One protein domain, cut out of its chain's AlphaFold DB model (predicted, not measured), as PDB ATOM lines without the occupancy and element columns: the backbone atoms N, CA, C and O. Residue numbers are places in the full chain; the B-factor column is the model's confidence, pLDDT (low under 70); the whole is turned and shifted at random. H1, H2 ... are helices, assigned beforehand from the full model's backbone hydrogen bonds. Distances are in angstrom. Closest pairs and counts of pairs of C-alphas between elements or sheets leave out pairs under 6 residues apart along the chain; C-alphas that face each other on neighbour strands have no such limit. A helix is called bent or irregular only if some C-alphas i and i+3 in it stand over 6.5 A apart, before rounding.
ATOM      1  N   ALA A 738      -4.427   0.477 -23.975       87.25
ATOM      2  CA  ALA A 738      -4.592  -0.620 -23.030       87.25
ATOM      3  C   ALA A 738      -4.463  -0.141 -21.571       87.25
ATOM      4  O   ALA A 738      -5.311  -0.475 -20.741       87.25
ATOM      5  N   ASN A 739      -3.479   0.714 -21.277       88.44
ATOM      6  CA  ASN A 739      -3.291   1.322 -19.957       88.44
ATOM      7  C   ASN A 739      -4.476   2.212 -19.557       88.44
ATOM      8  O   ASN A 739      -4.951   2.116 -18.429       88.44
ATOM      9  N   MET A 740      -5.013   3.021 -20.477       90.12
ATOM     10  CA  MET A 740      -6.197   3.851 -20.211       90.12
ATOM     11  C   MET A 740      -7.416   3.006 -19.831       90.12
ATOM     12  O   MET A 740      -8.095   3.308 -18.846       90.12
ATOM     13  N   LYS A 741      -7.685   1.931 -20.583       91.50
ATOM     14  CA  LYS A 741      -8.775   0.992 -20.270       91.50
ATOM     15  C   LYS A 741      -8.546   0.319 -18.918       91.50
ATOM     16  O   LYS A 741      -9.461   0.273 -18.102       91.50
ATOM     17  N   ALA A 742      -7.331  -0.166 -18.669       91.44
ATOM     18  CA  ALA A 742      -6.951  -0.805 -17.414       91.44
ATOM     19  C   ALA A 742      -7.168   0.112 -16.204       91.44
ATOM     20  O   ALA A 742      -7.857  -0.274 -15.258       91.44
ATOM     21  N   SER A 743      -6.644   1.340 -16.250       92.56
ATOM     22  CA  SER A 743      -6.805   2.310 -15.167       92.56
ATOM     23  C   SER A 743      -8.272   2.670 -14.935       92.56
ATOM     24  O   SER A 743      -8.690   2.720 -13.780       92.56
ATOM     25  N   LYS A 744      -9.073   2.838 -16.000       94.69
ATOM     26  CA  LYS A 744     -10.524   3.056 -15.880       94.69
ATOM     27  C   LYS A 744     -11.194   1.906 -15.122       94.69
ATOM     28  O   LYS A 744     -11.839   2.150 -14.106       94.69
ATOM     29  N   MET A 745     -10.984   0.665 -15.569       95.81
ATOM     30  CA  MET A 745     -11.616  -0.509 -14.958       95.81
ATOM     31  C   MET A 745     -11.252  -0.664 -13.477       95.81
ATOM     32  O   MET A 745     -12.116  -0.948 -12.649       95.81
ATOM     33  N   VAL A 746      -9.976  -0.458 -13.134       96.69
ATOM     34  CA  VAL A 746      -9.490  -0.544 -11.750       96.69
ATOM     35  C   VAL A 746     -10.101   0.557 -10.879       96.69
ATOM     36  O   VAL A 746     -10.585   0.260  -9.787       96.69
ATOM     37  N   SER A 747     -10.110   1.811 -11.345       96.44
ATOM     38  CA  SER A 747     -10.676   2.934 -10.587       96.44
ATOM     39  C   SER A 747     -12.180   2.794 -10.360       96.44
ATOM     40  O   SER A 747     -12.646   3.006  -9.243       96.44
ATOM     41  N   GLU A 748     -12.938   2.426 -11.391       96.94
ATOM     42  CA  GLU A 748     -14.397   2.316 -11.302       96.94
ATOM     43  C   GLU A 748     -14.828   1.148 -10.409       96.94
ATOM     44  O   GLU A 748     -15.693   1.330  -9.552       96.94
ATOM     45  N   LEU A 749     -14.169  -0.016 -10.500       97.69
ATOM     46  CA  LEU A 749     -14.439  -1.129  -9.582       97.69
ATOM     47  C   LEU A 749     -14.042  -0.815  -8.141       97.69
ATOM     48  O   LEU A 749     -14.765  -1.197  -7.223       97.69
ATOM     49  N   LEU A 750     -12.925  -0.116  -7.920       98.00
ATOM     50  CA  LEU A 750     -12.533   0.321  -6.578       98.00
ATOM     51  C   LEU A 750     -13.634   1.180  -5.943       98.00
ATOM     52  O   LEU A 750     -14.015   0.936  -4.799       98.00
ATOM     53  N   LEU A 751     -14.167   2.155  -6.683       97.06
ATOM     54  CA  LEU A 751     -15.239   3.031  -6.205       97.06
ATOM     55  C   LEU A 751     -16.560   2.279  -6.010       97.06
ATOM     56  O   LEU A 751     -17.193   2.436  -4.965       97.06
ATOM     57  N   LEU A 752     -16.941   1.425  -6.967       96.31
ATOM     58  CA  LEU A 752     -18.140   0.592  -6.878       96.31
ATOM     59  C   LEU A 752     -18.104  -0.283  -5.620       96.31
ATOM     60  O   LEU A 752     -19.033  -0.246  -4.822       96.31
ATOM     61  N   PHE A 753     -17.019  -1.027  -5.404       97.69
ATOM     62  CA  PHE A 753     -16.877  -1.908  -4.243       97.69
ATOM     63  C   PHE A 753     -16.713  -1.162  -2.921       97.69
ATOM     64  O   PHE A 753     -17.009  -1.729  -1.871       97.69
ATOM     65  N   THR A 754     -16.261   0.093  -2.959       97.12
ATOM     66  CA  THR A 754     -16.232   0.943  -1.765       97.12
ATOM     67  C   THR A 754     -17.646   1.340  -1.345       97.12
ATOM     68  O   THR A 754     -17.927   1.330  -0.155       97.12
ATOM     69  N   LEU A 755     -18.540   1.665  -2.287       94.81
ATOM     70  CA  LEU A 755     -19.931   2.032  -1.978       94.81
ATOM     71  C   LEU A 755     -20.841   0.825  -1.731       94.81
ATOM     72  O   LEU A 755     -21.754   0.904  -0.914       94.81
ATOM     73  N   PHE A 756     -20.589  -0.272  -2.442       94.12
ATOM     74  CA  PHE A 756     -21.431  -1.464  -2.464       94.12
ATOM     75  C   PHE A 756     -20.595  -2.721  -2.166       94.12
ATOM     76  O   PHE A 756     -20.375  -3.570  -3.046       94.12
ATOM     77  N   PRO A 757     -20.070  -2.859  -0.933       94.50
ATOM     78  CA  PRO A 757     -19.230  -3.991  -0.553       94.50
ATOM     79  C   PRO A 757     -19.951  -5.346  -0.669       94.50
ATOM     80  O   PRO A 757     -19.297  -6.384  -0.704       94.50
ATOM     81  N   GLU A 758     -21.280  -5.384  -0.764       93.19
ATOM     82  CA  GLU A 758     -22.076  -6.585  -1.040       93.19
ATOM     83  C   GLU A 758     -21.724  -7.288  -2.356       93.19
ATOM     84  O   GLU A 758     -21.896  -8.505  -2.441       93.19
ATOM     85  N   HIS A 759     -21.170  -6.568  -3.337       94.00
ATOM     86  CA  HIS A 759     -20.698  -7.154  -4.595       94.00
ATOM     87  C   HIS A 759     -19.309  -7.802  -4.479       94.00
ATOM     88  O   HIS A 759     -18.877  -8.512  -5.389       94.00
ATOM     89  N   ILE A 760     -18.610  -7.613  -3.356       95.06
ATOM     90  CA  ILE A 760     -17.370  -8.331  -3.066       95.06
ATOM     91  C   ILE A 760     -17.710  -9.760  -2.641       95.06
ATOM     92  O   ILE A 760     -18.604 -10.002  -1.822       95.06
ATOM     93  N   ASN A 761     -16.937 -10.719  -3.157       92.44
ATOM     94  CA  ASN A 761     -17.058 -12.133  -2.812       92.44
ATOM     95  C   ASN A 761     -17.185 -12.350  -1.288       92.44
ATOM     96  O   ASN A 761     -16.335 -11.908  -0.515       92.44
ATOM     97  N   THR A 762     -18.232 -13.066  -0.869       90.25
ATOM     98  CA  THR A 762     -18.568 -13.275   0.549       90.25
ATOM     99  C   THR A 762     -17.432 -13.916   1.341       90.25
ATOM    100  O   THR A 762     -17.139 -13.452   2.439       90.25
ATOM    101  N   GLN A 763     -16.740 -14.914   0.774       87.19
ATOM    102  CA  GLN A 763     -15.602 -15.542   1.449       87.19
ATOM    103  C   GLN A 763     -14.476 -14.531   1.676       87.19
ATOM    104  O   GLN A 763     -13.930 -14.464   2.770       87.19
ATOM    105  N   PHE A 764     -14.154 -13.706   0.675       90.56
ATOM    106  CA  PHE A 764     -13.131 -12.670   0.826       90.56
ATOM    107  C   PHE A 764     -13.489 -11.670   1.931       90.56
ATOM    108  O   PHE A 764     -12.626 -11.324   2.732       90.56
ATOM    109  N   ARG A 765     -14.758 -11.245   2.015       92.06
ATOM    110  CA  ARG A 765     -15.227 -10.351   3.086       92.06
ATOM    111  C   ARG A 765     -15.078 -10.982   4.467       92.06
ATOM    112  O   ARG A 765     -14.464 -10.369   5.334       92.06
ATOM    113  N   MET A 766     -15.572 -12.210   4.637       86.75
ATOM    114  CA  MET A 766     -15.476 -12.950   5.902       86.75
ATOM    115  C   MET A 766     -14.027 -13.128   6.351       86.75
ATOM    116  O   MET A 766     -13.706 -12.904   7.513       86.75
ATOM    117  N   GLU A 767     -13.136 -13.484   5.425       85.31
ATOM    118  CA  GLU A 767     -11.713 -13.559   5.727       85.31
ATOM    119  C   GLU A 767     -11.194 -12.175   6.128       85.31
ATOM    120  O   GLU A 767     -10.581 -12.031   7.182       85.31
ATOM    121  N   HIS A 768     -11.422 -11.133   5.326       92.12
ATOM    122  CA  HIS A 768     -10.873  -9.793   5.558       92.12
ATOM    123  C   HIS A 768     -11.333  -9.157   6.884       92.12
ATOM    124  O   HIS A 768     -10.586  -8.391   7.493       92.12
ATOM    125  N   GLU A 769     -12.523  -9.496   7.392       89.38
ATOM    126  CA  GLU A 769     -13.005  -9.067   8.716       89.38
ATOM    127  C   GLU A 769     -12.029  -9.393   9.855       89.38
ATOM    128  O   GLU A 769     -11.923  -8.607  10.801       89.38
ATOM    129  N   ARG A 770     -11.244 -10.476   9.743       87.38
ATOM    130  CA  ARG A 770     -10.212 -10.846  10.732       87.38
ATOM    131  C   ARG A 770      -9.159  -9.755  10.940       87.38
ATOM    132  O   ARG A 770      -8.520  -9.693  11.988       87.38
ATOM    133  N   LEU A 771      -8.974  -8.881   9.950       89.81
ATOM    134  CA  LEU A 771      -7.976  -7.819   9.996       89.81
ATOM    135  C   LEU A 771      -8.428  -6.632  10.849       89.81
ATOM    136  O   LEU A 771      -7.603  -5.774  11.160       89.81
ATOM    137  N   ASN A 772      -9.706  -6.557  11.245       87.69
ATOM    138  CA  ASN A 772     -10.272  -5.390  11.931       87.69
ATOM    139  C   ASN A 772      -9.552  -5.021  13.231       87.69
ATOM    140  O   ASN A 772      -9.548  -3.845  13.597       87.69
ATOM    141  N   SER A 773      -8.946  -5.996  13.907       86.00
ATOM    142  CA  SER A 773      -8.184  -5.813  15.146       86.00
ATOM    143  C   SER A 773      -6.667  -5.708  14.940       86.00
ATOM    144  O   SER A 773      -5.925  -5.666  15.918       86.00
ATOM    145  N   THR A 774      -6.182  -5.708  13.696       89.31
ATOM    146  CA  THR A 774      -4.742  -5.728  13.384       89.31
ATOM    147  C   THR A 774      -4.151  -4.323  13.263       89.31
ATOM    148  O   THR A 774      -4.861  -3.345  13.011       89.31
ATOM    149  N   GLU A 775      -2.821  -4.218  13.379       88.94
ATOM    150  CA  GLU A 775      -2.103  -2.960  13.128       88.94
ATOM    151  C   GLU A 775      -2.286  -2.453  11.684       88.94
ATOM    152  O   GLU A 775      -2.251  -1.244  11.460       88.94
ATOM    153  N   TYR A 776      -2.560  -3.350  10.726       92.56
ATOM    154  CA  TYR A 776      -2.825  -3.016   9.323       92.56
ATOM    155  C   TYR A 776      -4.037  -2.089   9.161       92.56
ATOM    156  O   TYR A 776      -3.910  -0.999   8.603       92.56
ATOM    157  N   LEU A 777      -5.206  -2.464   9.695       93.31
ATOM    158  CA  LEU A 777      -6.392  -1.600   9.615       93.31
ATOM    159  C   LEU A 777      -6.333  -0.420  10.582       93.31
ATOM    160  O   LEU A 777      -6.896   0.637  10.287       93.31
ATOM    161  N   LYS A 778      -5.624  -0.564  11.708       93.19
ATOM    162  CA  LYS A 778      -5.365   0.558  12.613       93.19
ATOM    163  C   LYS A 778      -4.629   1.693  11.897       93.19
ATOM    164  O   LYS A 778      -5.062   2.832  12.010       93.19
ATOM    165  N   TYR A 779      -3.602   1.386  11.100       92.19
ATOM    166  CA  TYR A 779      -2.852   2.385  10.331       92.19
ATOM    167  C   TYR A 779      -3.759   3.261   9.451       92.19
ATOM    168  O   TYR A 779      -3.624   4.482   9.453       92.19
ATOM    169  N   TYR A 780      -4.713   2.661   8.731       93.31
ATOM    170  CA  TYR A 780      -5.636   3.416   7.879       93.31
ATOM    171  C   TYR A 780      -6.661   4.224   8.688       93.31
ATOM    172  O   TYR A 780      -6.910   5.384   8.362       93.31
ATOM    173  N   ARG A 781      -7.197   3.651   9.775       94.12
ATOM    174  CA  ARG A 781      -8.140   4.335  10.682       94.12
ATOM    175  C   ARG A 781      -7.520   5.516  11.425       94.12
ATOM    176  O   ARG A 781      -8.221   6.490  11.695       94.12
ATOM    177  N   ASP A 782      -6.230   5.435  11.742       92.88
ATOM    178  CA  ASP A 782      -5.478   6.516  12.385       92.88
ATOM    179  C   ASP A 782      -5.288   7.718  11.437       92.88
ATOM    180  O   ASP A 782      -5.140   8.846  11.907       92.88
ATOM    181  N   GLN A 783      -5.329   7.508  10.112       92.12
ATOM    182  CA  GLN A 783      -5.339   8.602   9.133       92.12
ATOM    183  C   GLN A 783      -6.745   9.176   8.940       92.12
ATOM    184  O   GLN A 783      -6.931  10.386   9.053       92.12
ATOM    185  N   HIS A 784      -7.726   8.310   8.670       93.62
ATOM    186  CA  HIS A 784      -9.115   8.690   8.410       93.62
ATOM    187  C   HIS A 784     -10.057   7.656   9.018       93.62
ATOM    188  O   HIS A 784      -9.957   6.475   8.709       93.62
ATOM    189  N   LYS A 785     -11.019   8.087   9.843       91.94
ATOM    190  CA  LYS A 785     -12.088   7.190  10.326       91.94
ATOM    191  C   LYS A 785     -13.141   6.937   9.251       91.94
ATOM    192  O   LYS A 785     -13.617   5.819   9.091       91.94
ATOM    193  N   THR A 786     -13.484   7.993   8.527       95.25
ATOM    194  CA  THR A 786     -14.439   7.970   7.426       95.25
ATOM    195  C   THR A 786     -13.905   8.794   6.268       95.25
ATOM    196  O   THR A 786     -13.159   9.746   6.493       95.25
ATOM    197  N   ILE A 787     -14.342   8.475   5.058       95.31
ATOM    198  CA  ILE A 787     -14.004   9.194   3.831       95.31
ATOM    199  C   ILE A 787     -15.262   9.773   3.174       95.31
ATOM    200  O   ILE A 787     -16.387   9.348   3.448       95.31
ATOM    201  N   GLU A 788     -15.059  10.741   2.288       95.00
ATOM    202  CA  GLU A 788     -16.072  11.245   1.362       95.00
ATOM    203  C   GLU A 788     -15.580  10.992  -0.063       95.00
ATOM    204  O   GLU A 788     -14.437  11.318  -0.388       95.00
ATOM    205  N   ILE A 789     -16.429  10.396  -0.901       94.06
ATOM    206  CA  ILE A 789     -16.142  10.218  -2.326       94.06
ATOM    207  C   ILE A 789     -16.842  11.348  -3.092       94.06
ATOM    208  O   ILE A 789     -18.077  11.406  -3.082       94.06
ATOM    209  N   PRO A 790     -16.088  12.233  -3.773       91.06
ATOM    210  CA  PRO A 790     -16.669  13.281  -4.603       91.06
ATOM    211  C   PRO A 790     -17.586  12.702  -5.683       91.06
ATOM    212  O   PRO A 790     -17.218  11.751  -6.381       91.06
ATOM    213  N   TYR A 791     -18.769  13.296  -5.853       86.62
ATOM    214  CA  TYR A 791     -19.778  12.821  -6.805       86.62
ATOM    215  C   TYR A 791     -19.264  12.832  -8.255       86.62
ATOM    216  O   TYR A 791     -19.671  12.016  -9.078       86.62
ATOM    217  N   GLU A 792     -18.301  13.699  -8.575       89.44
ATOM    218  CA  GLU A 792     -17.644  13.765  -9.882       89.44
ATOM    219  C   GLU A 792     -16.938  12.463 -10.261       89.44
ATOM    220  O   GLU A 792     -16.880  12.136 -11.447       89.44
ATOM    221  N   LEU A 793     -16.429  11.717  -9.277       91.00
ATOM    222  CA  LEU A 793     -15.774  10.427  -9.497       91.00
ATOM    223  C   LEU A 793     -16.779   9.292  -9.729       91.00
ATOM    224  O   LEU A 793     -16.386   8.234 -10.202       91.00
ATOM    225  N   LEU A 794     -18.060   9.510  -9.419       92.06
ATOM    226  CA  LEU A 794     -19.120   8.499  -9.445       92.06
ATOM    227  C   LEU A 794     -20.081   8.651 -10.629       92.06
ATOM    228  O   LEU A 794     -21.034   7.891 -10.732       92.06
ATOM    229  N   LYS A 795     -19.833   9.592 -11.550       90.19
ATOM    230  CA  LYS A 795     -20.710   9.871 -12.707       90.19
ATOM    231  C   LYS A 795     -20.920   8.687 -13.657       90.19
ATOM    232  O   LYS A 795     -21.830   8.733 -14.476       90.19
ATOM    233  N   PHE A 796     -20.068   7.666 -13.584       92.38
ATOM    234  CA  PHE A 796     -20.229   6.429 -14.347       92.38
ATOM    235  C   PHE A 796     -21.329   5.518 -13.772       92.38
ATOM    236  O   PHE A 796     -21.798   4.623 -14.468       92.38
ATOM    237  N   LEU A 797     -21.767   5.759 -12.530       90.69
ATOM    238  CA  LEU A 797     -22.869   5.053 -11.886       90.69
ATOM    239  C   LEU A 797     -24.158   5.889 -11.972       90.69
ATOM    240  O   LEU A 797     -24.139   7.070 -11.618       90.69
ATOM    241  N   PRO A 798     -25.302   5.289 -12.351       89.12
ATOM    242  CA  PRO A 798     -26.599   5.969 -12.405       89.12
ATOM    243  C   PRO A 798     -27.223   6.132 -11.002       89.12
ATOM    244  O   PRO A 798     -28.356   5.716 -10.756       89.12
ATOM    245  N   LEU A 799     -26.469   6.690 -10.049       87.31
ATOM    246  CA  LEU A 799     -26.834   6.767  -8.625       87.31
ATOM    247  C   LEU A 799     -28.104   7.588  -8.366       87.31
ATOM    248  O   LEU A 799     -28.825   7.329  -7.408       87.31
ATOM    249  N   ASP A 800     -28.376   8.580  -9.208       85.19
ATOM    250  CA  ASP A 800     -29.573   9.423  -9.171       85.19
ATOM    251  C   ASP A 800     -30.848   8.677  -9.593       85.19
ATOM    252  O   ASP A 800     -31.947   9.048  -9.185       85.19
ATOM    253  N   MET A 801     -30.702   7.601 -10.369       86.50
ATOM    254  CA  MET A 801     -31.800   6.728 -10.793       86.50
ATOM    255  C   MET A 801     -32.003   5.523  -9.860       86.50
ATOM    256  O   MET A 801     -32.982   4.788 -10.007       86.50
ATOM    257  N   MET A 802     -31.105   5.297  -8.896       86.12
ATOM    258  CA  MET A 802     -31.186   4.157  -7.983       86.12
ATOM    259  C   MET A 802     -32.231   4.377  -6.884       86.12
ATOM    260  O   MET A 802     -32.142   5.295  -6.068       86.12
ATOM    261  N   ILE A 803     -33.205   3.467  -6.809       82.94
ATOM    262  CA  ILE A 803     -34.224   3.470  -5.754       82.94
ATOM    263  C   ILE A 803     -33.547   3.239  -4.396       82.94
ATOM    264  O   ILE A 803     -32.895   2.221  -4.184       82.94
ATOM    265  N   GLY A 804     -33.733   4.178  -3.466       78.12
ATOM    266  CA  GLY A 804     -33.193   4.090  -2.105       78.12
ATOM    267  C   GLY A 804     -31.741   4.553  -1.952       78.12
ATOM    268  O   GLY A 804     -31.226   4.533  -0.834       78.12
ATOM    269  N   PHE A 805     -31.084   5.006  -3.026       85.88
ATOM    270  CA  PHE A 805     -29.779   5.654  -2.919       85.88
ATOM    271  C   PHE A 805     -29.954   7.141  -2.590       85.88
ATOM    272  O   PHE A 805     -30.687   7.864  -3.265       85.88
ATOM    273  N   HIS A 806     -29.269   7.617  -1.551       82.56
ATOM    274  CA  HIS A 806     -29.260   9.029  -1.185       82.56
ATOM    275  C   HIS A 806     -27.871   9.627  -1.436       82.56
ATOM    276  O   HIS A 806     -26.877   8.991  -1.094       82.56
ATOM    277  N   PRO A 807     -27.757  10.874  -1.938       77.94
ATOM    278  CA  PRO A 807     -26.459  11.534  -2.121       77.94
ATOM    279  C   PRO A 807     -25.617  11.627  -0.839       77.94
ATOM    280  O   PRO A 807     -24.399  11.723  -0.905       77.94
ATOM    281  N   GLY A 808     -26.250  11.573   0.338       81.31
ATOM    282  CA  GLY A 808     -25.551  11.493   1.621       81.31
ATOM    283  C   GLY A 808     -24.735  10.208   1.812       81.31
ATOM    284  O   GLY A 808     -23.793  10.226   2.594       81.31
ATOM    285  N   ASN A 809     -25.036   9.131   1.076       85.00
ATOM    286  CA  ASN A 809     -24.342   7.843   1.172       85.00
ATOM    287  C   ASN A 809     -22.899   7.905   0.651       85.00
ATOM    288  O   ASN A 809     -22.110   7.012   0.941       85.00
ATOM    289  N   THR A 810     -22.533   8.946  -0.106       88.69
ATOM    290  CA  THR A 810     -21.144   9.162  -0.540       88.69
ATOM    291  C   THR A 810     -20.299   9.866   0.526       88.69
ATOM    292  O   THR A 810     -19.086  10.014   0.355       88.69
ATOM    293  N   LYS A 811     -20.928  10.299   1.628       88.31
ATOM    294  CA  LYS A 811     -20.294  10.953   2.774       88.31
ATOM    295  C   LYS A 811     -20.202   9.986   3.947       88.31
ATOM    296  O   LYS A 811     -21.069   9.140   4.134       88.31
ATOM    297  N   TYR A 812     -19.182  10.171   4.780       91.75
ATOM    298  CA  TYR A 812     -18.975   9.395   6.007       91.75
ATOM    299  C   TYR A 812     -18.850   7.875   5.788       91.75
ATOM    300  O   TYR A 812     -19.210   7.090   6.665       91.75
ATOM    301  N   ILE A 813     -18.313   7.451   4.642       94.44
ATOM    302  CA  ILE A 813     -18.067   6.035   4.343       94.44
ATOM    303  C   ILE A 813     -16.967   5.531   5.278       94.44
ATOM    304  O   ILE A 813     -15.924   6.174   5.391       94.44
ATOM    305  N   ASP A 814     -17.169   4.393   5.945       95.06
ATOM    306  CA  ASP A 814     -16.135   3.793   6.797       95.06
ATOM    307  C   ASP A 814     -14.888   3.483   5.959       95.06
ATOM    308  O   ASP A 814     -14.971   2.817   4.922       95.06
ATOM    309  N   VAL A 815     -13.717   3.932   6.422       96.00
ATOM    310  CA  VAL A 815     -12.433   3.665   5.755       96.00
ATOM    311  C   VAL A 815     -12.216   2.174   5.486       96.00
ATOM    312  O   VAL A 815     -11.598   1.811   4.487       96.00
ATOM    313  N   TYR A 816     -12.762   1.296   6.332       96.38
ATOM    314  CA  TYR A 816     -12.714  -0.149   6.148       96.38
ATOM    315  C   TYR A 816     -13.251  -0.585   4.783       96.38
ATOM    316  O   TYR A 816     -12.657  -1.469   4.171       96.38
ATOM    317  N   GLN A 817     -14.321   0.040   4.280       96.81
ATOM    318  CA  GLN A 817     -14.905  -0.320   2.984       96.81
ATOM    319  C   GLN A 817     -13.941  -0.013   1.833       96.81
ATOM    320  O   GLN A 817     -13.768  -0.846   0.946       96.81
ATOM    321  N   LEU A 818     -13.230   1.118   1.899       97.31
ATOM    322  CA  LEU A 818     -12.194   1.460   0.921       97.31
ATOM    323  C   LEU A 818     -11.025   0.473   0.967       97.31
ATOM    324  O   LEU A 818     -10.534   0.053  -0.080       97.31
ATOM    325  N   ILE A 819     -10.561   0.094   2.163       97.12
ATOM    326  CA  ILE A 819      -9.436  -0.844   2.297       97.12
ATOM    327  C   ILE A 819      -9.832  -2.243   1.821       97.12
ATOM    328  O   ILE A 819      -9.091  -2.849   1.051       97.12
ATOM    329  N   LEU A 820     -11.029  -2.708   2.186       97.44
ATOM    330  CA  LEU A 820     -11.603  -3.960   1.696       97.44
ATOM    331  C   LEU A 820     -11.695  -3.968   0.161       97.44
ATOM    332  O   LEU A 820     -11.288  -4.945  -0.471       97.44
ATOM    333  N   ALA A 821     -12.183  -2.881  -0.444       97.94
ATOM    334  CA  ALA A 821     -12.268  -2.736  -1.894       97.94
ATOM    335  C   ALA A 821     -10.878  -2.711  -2.553       97.94
ATOM    336  O   ALA A 821     -10.652  -3.432  -3.524       97.94
ATOM    337  N   LYS A 822      -9.926  -1.950  -1.996       97.25
ATOM    338  CA  LYS A 822      -8.524  -1.900  -2.446       97.25
ATOM    339  C   LYS A 822      -7.901  -3.290  -2.458       97.25
ATOM    340  O   LYS A 822      -7.374  -3.710  -3.485       97.25
ATOM    341  N   ASP A 823      -7.967  -3.996  -1.332       97.19
ATOM    342  CA  ASP A 823      -7.380  -5.328  -1.183       97.19
ATOM    343  C   ASP A 823      -8.044  -6.339  -2.114       97.19
ATOM    344  O   ASP A 823      -7.359  -7.155  -2.732       97.19
ATOM    345  N   TYR A 824      -9.365  -6.255  -2.287       97.12
ATOM    346  CA  TYR A 824     -10.067  -7.122  -3.219       97.12
ATOM    347  C   TYR A 824      -9.621  -6.877  -4.661       97.12
ATOM    348  O   TYR A 824      -9.160  -7.819  -5.308       97.12
ATOM    349  N   VAL A 825      -9.694  -5.627  -5.136       97.44
ATOM    350  CA  VAL A 825      -9.347  -5.232  -6.512       97.44
ATOM    351  C   VAL A 825      -7.888  -5.554  -6.827       97.44
ATOM    352  O   VAL A 825      -7.616  -6.186  -7.848       97.44
ATOM    353  N   ALA A 826      -6.954  -5.208  -5.939       96.62
ATOM    354  CA  ALA A 826      -5.532  -5.505  -6.119       96.62
ATOM    355  C   ALA A 826      -5.239  -7.019  -6.135       96.62
ATOM    356  O   ALA A 826      -4.318  -7.483  -6.818       96.62
ATOM    357  N   SER A 827      -6.056  -7.821  -5.448       94.38
ATOM    358  CA  SER A 827      -5.918  -9.279  -5.439       94.38
ATOM    359  C   SER A 827      -6.482  -9.980  -6.680       94.38
ATOM    360  O   SER A 827      -6.252 -11.184  -6.825       94.38
ATOM    361  N   LEU A 828      -7.253  -9.306  -7.540       95.12
ATOM    362  CA  LEU A 828      -7.820  -9.940  -8.734       95.12
ATOM    363  C   LEU A 828      -6.721 -10.283  -9.748       95.12
ATOM    364  O   LEU A 828      -5.588  -9.822  -9.642       95.12
ATOM    365  N   THR A 829      -7.050 -11.132 -10.716       94.56
ATOM    366  CA  THR A 829      -6.237 -11.339 -11.923       94.56
ATOM    367  C   THR A 829      -6.766 -10.461 -13.051       94.56
ATOM    368  O   THR A 829      -7.898  -9.973 -12.967       94.56
ATOM    369  N   ASP A 830      -6.000 -10.296 -14.125       92.31
ATOM    370  CA  ASP A 830      -6.392  -9.442 -15.250       92.31
ATOM    371  C   ASP A 830      -7.691  -9.954 -15.889       92.31
ATOM    372  O   ASP A 830      -8.643  -9.192 -16.077       92.31
ATOM    373  N   LYS A 831      -7.798 -11.271 -16.127       91.19
ATOM    374  CA  LYS A 831      -9.022 -11.887 -16.673       91.19
ATOM    375  C   LYS A 831     -10.198 -11.781 -15.712       91.19
ATOM    376  O   LYS A 831     -11.323 -11.516 -16.142       91.19
ATOM    377  N   LYS A 832      -9.974 -11.998 -14.410       93.31
ATOM    378  CA  LYS A 832     -11.056 -11.912 -13.420       93.31
ATOM    379  C   LYS A 832     -11.583 -10.487 -13.320       93.31
ATOM    380  O   LYS A 832     -12.800 -10.335 -13.284       93.31
ATOM    381  N   LEU A 833     -10.703  -9.486 -13.300       94.88
ATOM    382  CA  LEU A 833     -11.104  -8.087 -13.235       94.88
ATOM    383  C   LEU A 833     -11.886  -7.686 -14.488       94.88
ATOM    384  O   LEU A 833     -12.990  -7.177 -14.335       94.88
ATOM    385  N   LYS A 834     -11.402  -8.010 -15.699       93.56
ATOM    386  CA  LYS A 834     -12.146  -7.755 -16.950       93.56
ATOM    387  C   LYS A 834     -13.553  -8.357 -16.923       93.56
ATOM    388  O   LYS A 834     -14.520  -7.684 -17.256       93.56
ATOM    389  N   ARG A 835     -13.680  -9.619 -16.493       94.19
ATOM    390  CA  ARG A 835     -14.984 -10.288 -16.384       94.19
ATOM    391  C   ARG A 835     -15.910  -9.582 -15.393       94.19
ATOM    392  O   ARG A 835     -17.062  -9.347 -15.719       94.19
ATOM    393  N   VAL A 836     -15.411  -9.268 -14.198       94.56
ATOM    394  CA  VAL A 836     -16.206  -8.614 -13.146       94.56
ATOM    395  C   VAL A 836     -16.627  -7.209 -13.567       94.56
ATOM    396  O   VAL A 836     -17.767  -6.828 -13.337       94.56
ATOM    397  N   TYR A 837     -15.734  -6.462 -14.216       95.44
ATOM    398  CA  TYR A 837     -16.057  -5.159 -14.787       95.44
ATOM    399  C   TYR A 837     -17.190  -5.285 -15.812       95.44
ATOM    400  O   TYR A 837     -18.194  -4.597 -15.686       95.44
ATOM    401  N   LYS A 838     -17.093  -6.246 -16.741       94.25
ATOM    402  CA  LYS A 838     -18.135  -6.495 -17.743       94.25
ATOM    403  C   LYS A 838     -19.476  -6.946 -17.147       94.25
ATOM    404  O   LYS A 838     -20.520  -6.662 -17.704       94.25
ATOM    405  N   GLU A 839     -19.462  -7.696 -16.050       93.25
ATOM    406  CA  GLU A 839     -20.687  -8.165 -15.384       93.25
ATOM    407  C   GLU A 839     -21.423  -7.046 -14.628       93.25
ATOM    408  O   GLU A 839     -22.626  -7.162 -14.404       93.25
ATOM    409  N   LEU A 840     -20.706  -6.003 -14.194       91.50
ATOM    410  CA  LEU A 840     -21.237  -4.971 -13.300       91.50
ATOM    411  C   LEU A 840     -21.381  -3.588 -13.949       91.50
ATOM    412  O   LEU A 840     -22.207  -2.809 -13.478       91.50
ATOM    413  N   LEU A 841     -20.559  -3.256 -14.951       88.62
ATOM    414  CA  LEU A 841     -20.382  -1.886 -15.456       88.62
ATOM    415  C   LEU A 841     -20.404  -1.735 -16.991       88.62
ATOM    416  O   LEU A 841     -20.557  -0.600 -17.445       88.62
ATOM    417  N   ASP A 842     -20.255  -2.813 -17.774       78.88
ATOM    418  CA  ASP A 842     -20.535  -2.805 -19.229       78.88
ATOM    419  C   ASP A 842     -21.958  -3.311 -19.501       78.88
ATOM    420  O   ASP A 842     -22.600  -2.774 -20.435       78.88
TER     421      ASP A 842
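What this domain is: This is residues 738 to 842 of the 842 residues of an uncharacterized protein of Serratia marcescens BIDMC 50 (UniProt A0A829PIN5). Two helices, H1 and H6, lie next to each other and run opposite ways as the core, with H7 packed on residues 745 to 749 of H1 and H3 packed on residues 815 to 819 of H6. Between H3 and H6 the chain makes a wide loop past the core, with the short helices H4 and H5 in it; residues 800 to 806 stick out from it. The printed part has 105 residues with seven named helices, H1 to H7 in that order, and no named strand; its class is all helix. It is compact, with a radius of gyration of the C-alphas of 14.1 A, and rounded, with spans of 37 by 33 by 25 A.

Where its parts are: The longest helix is H1, residues 738 to 755, 26.2 A from C-alpha 738 at (-4.592, -0.620, -23.030) to C-alpha 755 at (-19.931, 2.032, -1.978). H6 is residues 815 to 827, 18.3 A, and H7 residues 830 to 840, 15.6 A, ending with C-alpha 840 at (-21.237, -4.971, -13.300). H2, residues 762 to 773, 19.4 A, is only just irregular: C-alphas 770 and 773 are 7.0 A apart. H3 is residues 775 to 783, 12.7 A; H4 is residues 791 to 794, 5.1 A; H5 is residues 807 to 810, 6.0 A.

How they stand to each other: H1 and H6 touch, the C-alphas of Thr 754 and Leu 818 being closest at 4.9 A; they run opposite ways at a steep tilt of 37 degrees, only just past shallow. H1 touches H7 with residues 745 to 749 alone, closest at the C-alphas of Met 745 and Tyr 837, 6.4 A, at a steep tilt of 56 degrees, the same way. H6 is the hub, touching H1, H2 and H3. It touches H3 with residues 815 to 819 alone, closest at the C-alphas of Arg 781 and Val 815, 6.6 A, at a steep tilt of 53 degrees. Residues 764 to 768 of H2 only just touch H6, with 3 pairs of C-alphas within 8 A, the closest those of His 768 and Leu 820, 7.0 A. Helix packing is mostly crossed, the touching helices being steeply tilted to each other. H4 and H5 are each close to H1 but not clearly touching, with closest C-alphas Leu 751 and Leu 794, and Leu 755 and Thr 810, both 7.4 A. Residues 786 to 787 pair with residues 813 to 814, antiparallel. Every O i to N i+4 pair is within hydrogen-bond range in H1, H6 and H7, against 4 of 8 in H2 and 3 of 5 in H3; H4 and H5 are too short for such a pair.

The domain as a whole: The C-alphas farthest apart are those of Glu 775 and Met 801, 39.3 A. The printed part has no cut and ends at the chain's last residue, 842. The link from H4 to H5 is long. The mean pLDDT of the printed part is 91.9, and no printed residue is under 70.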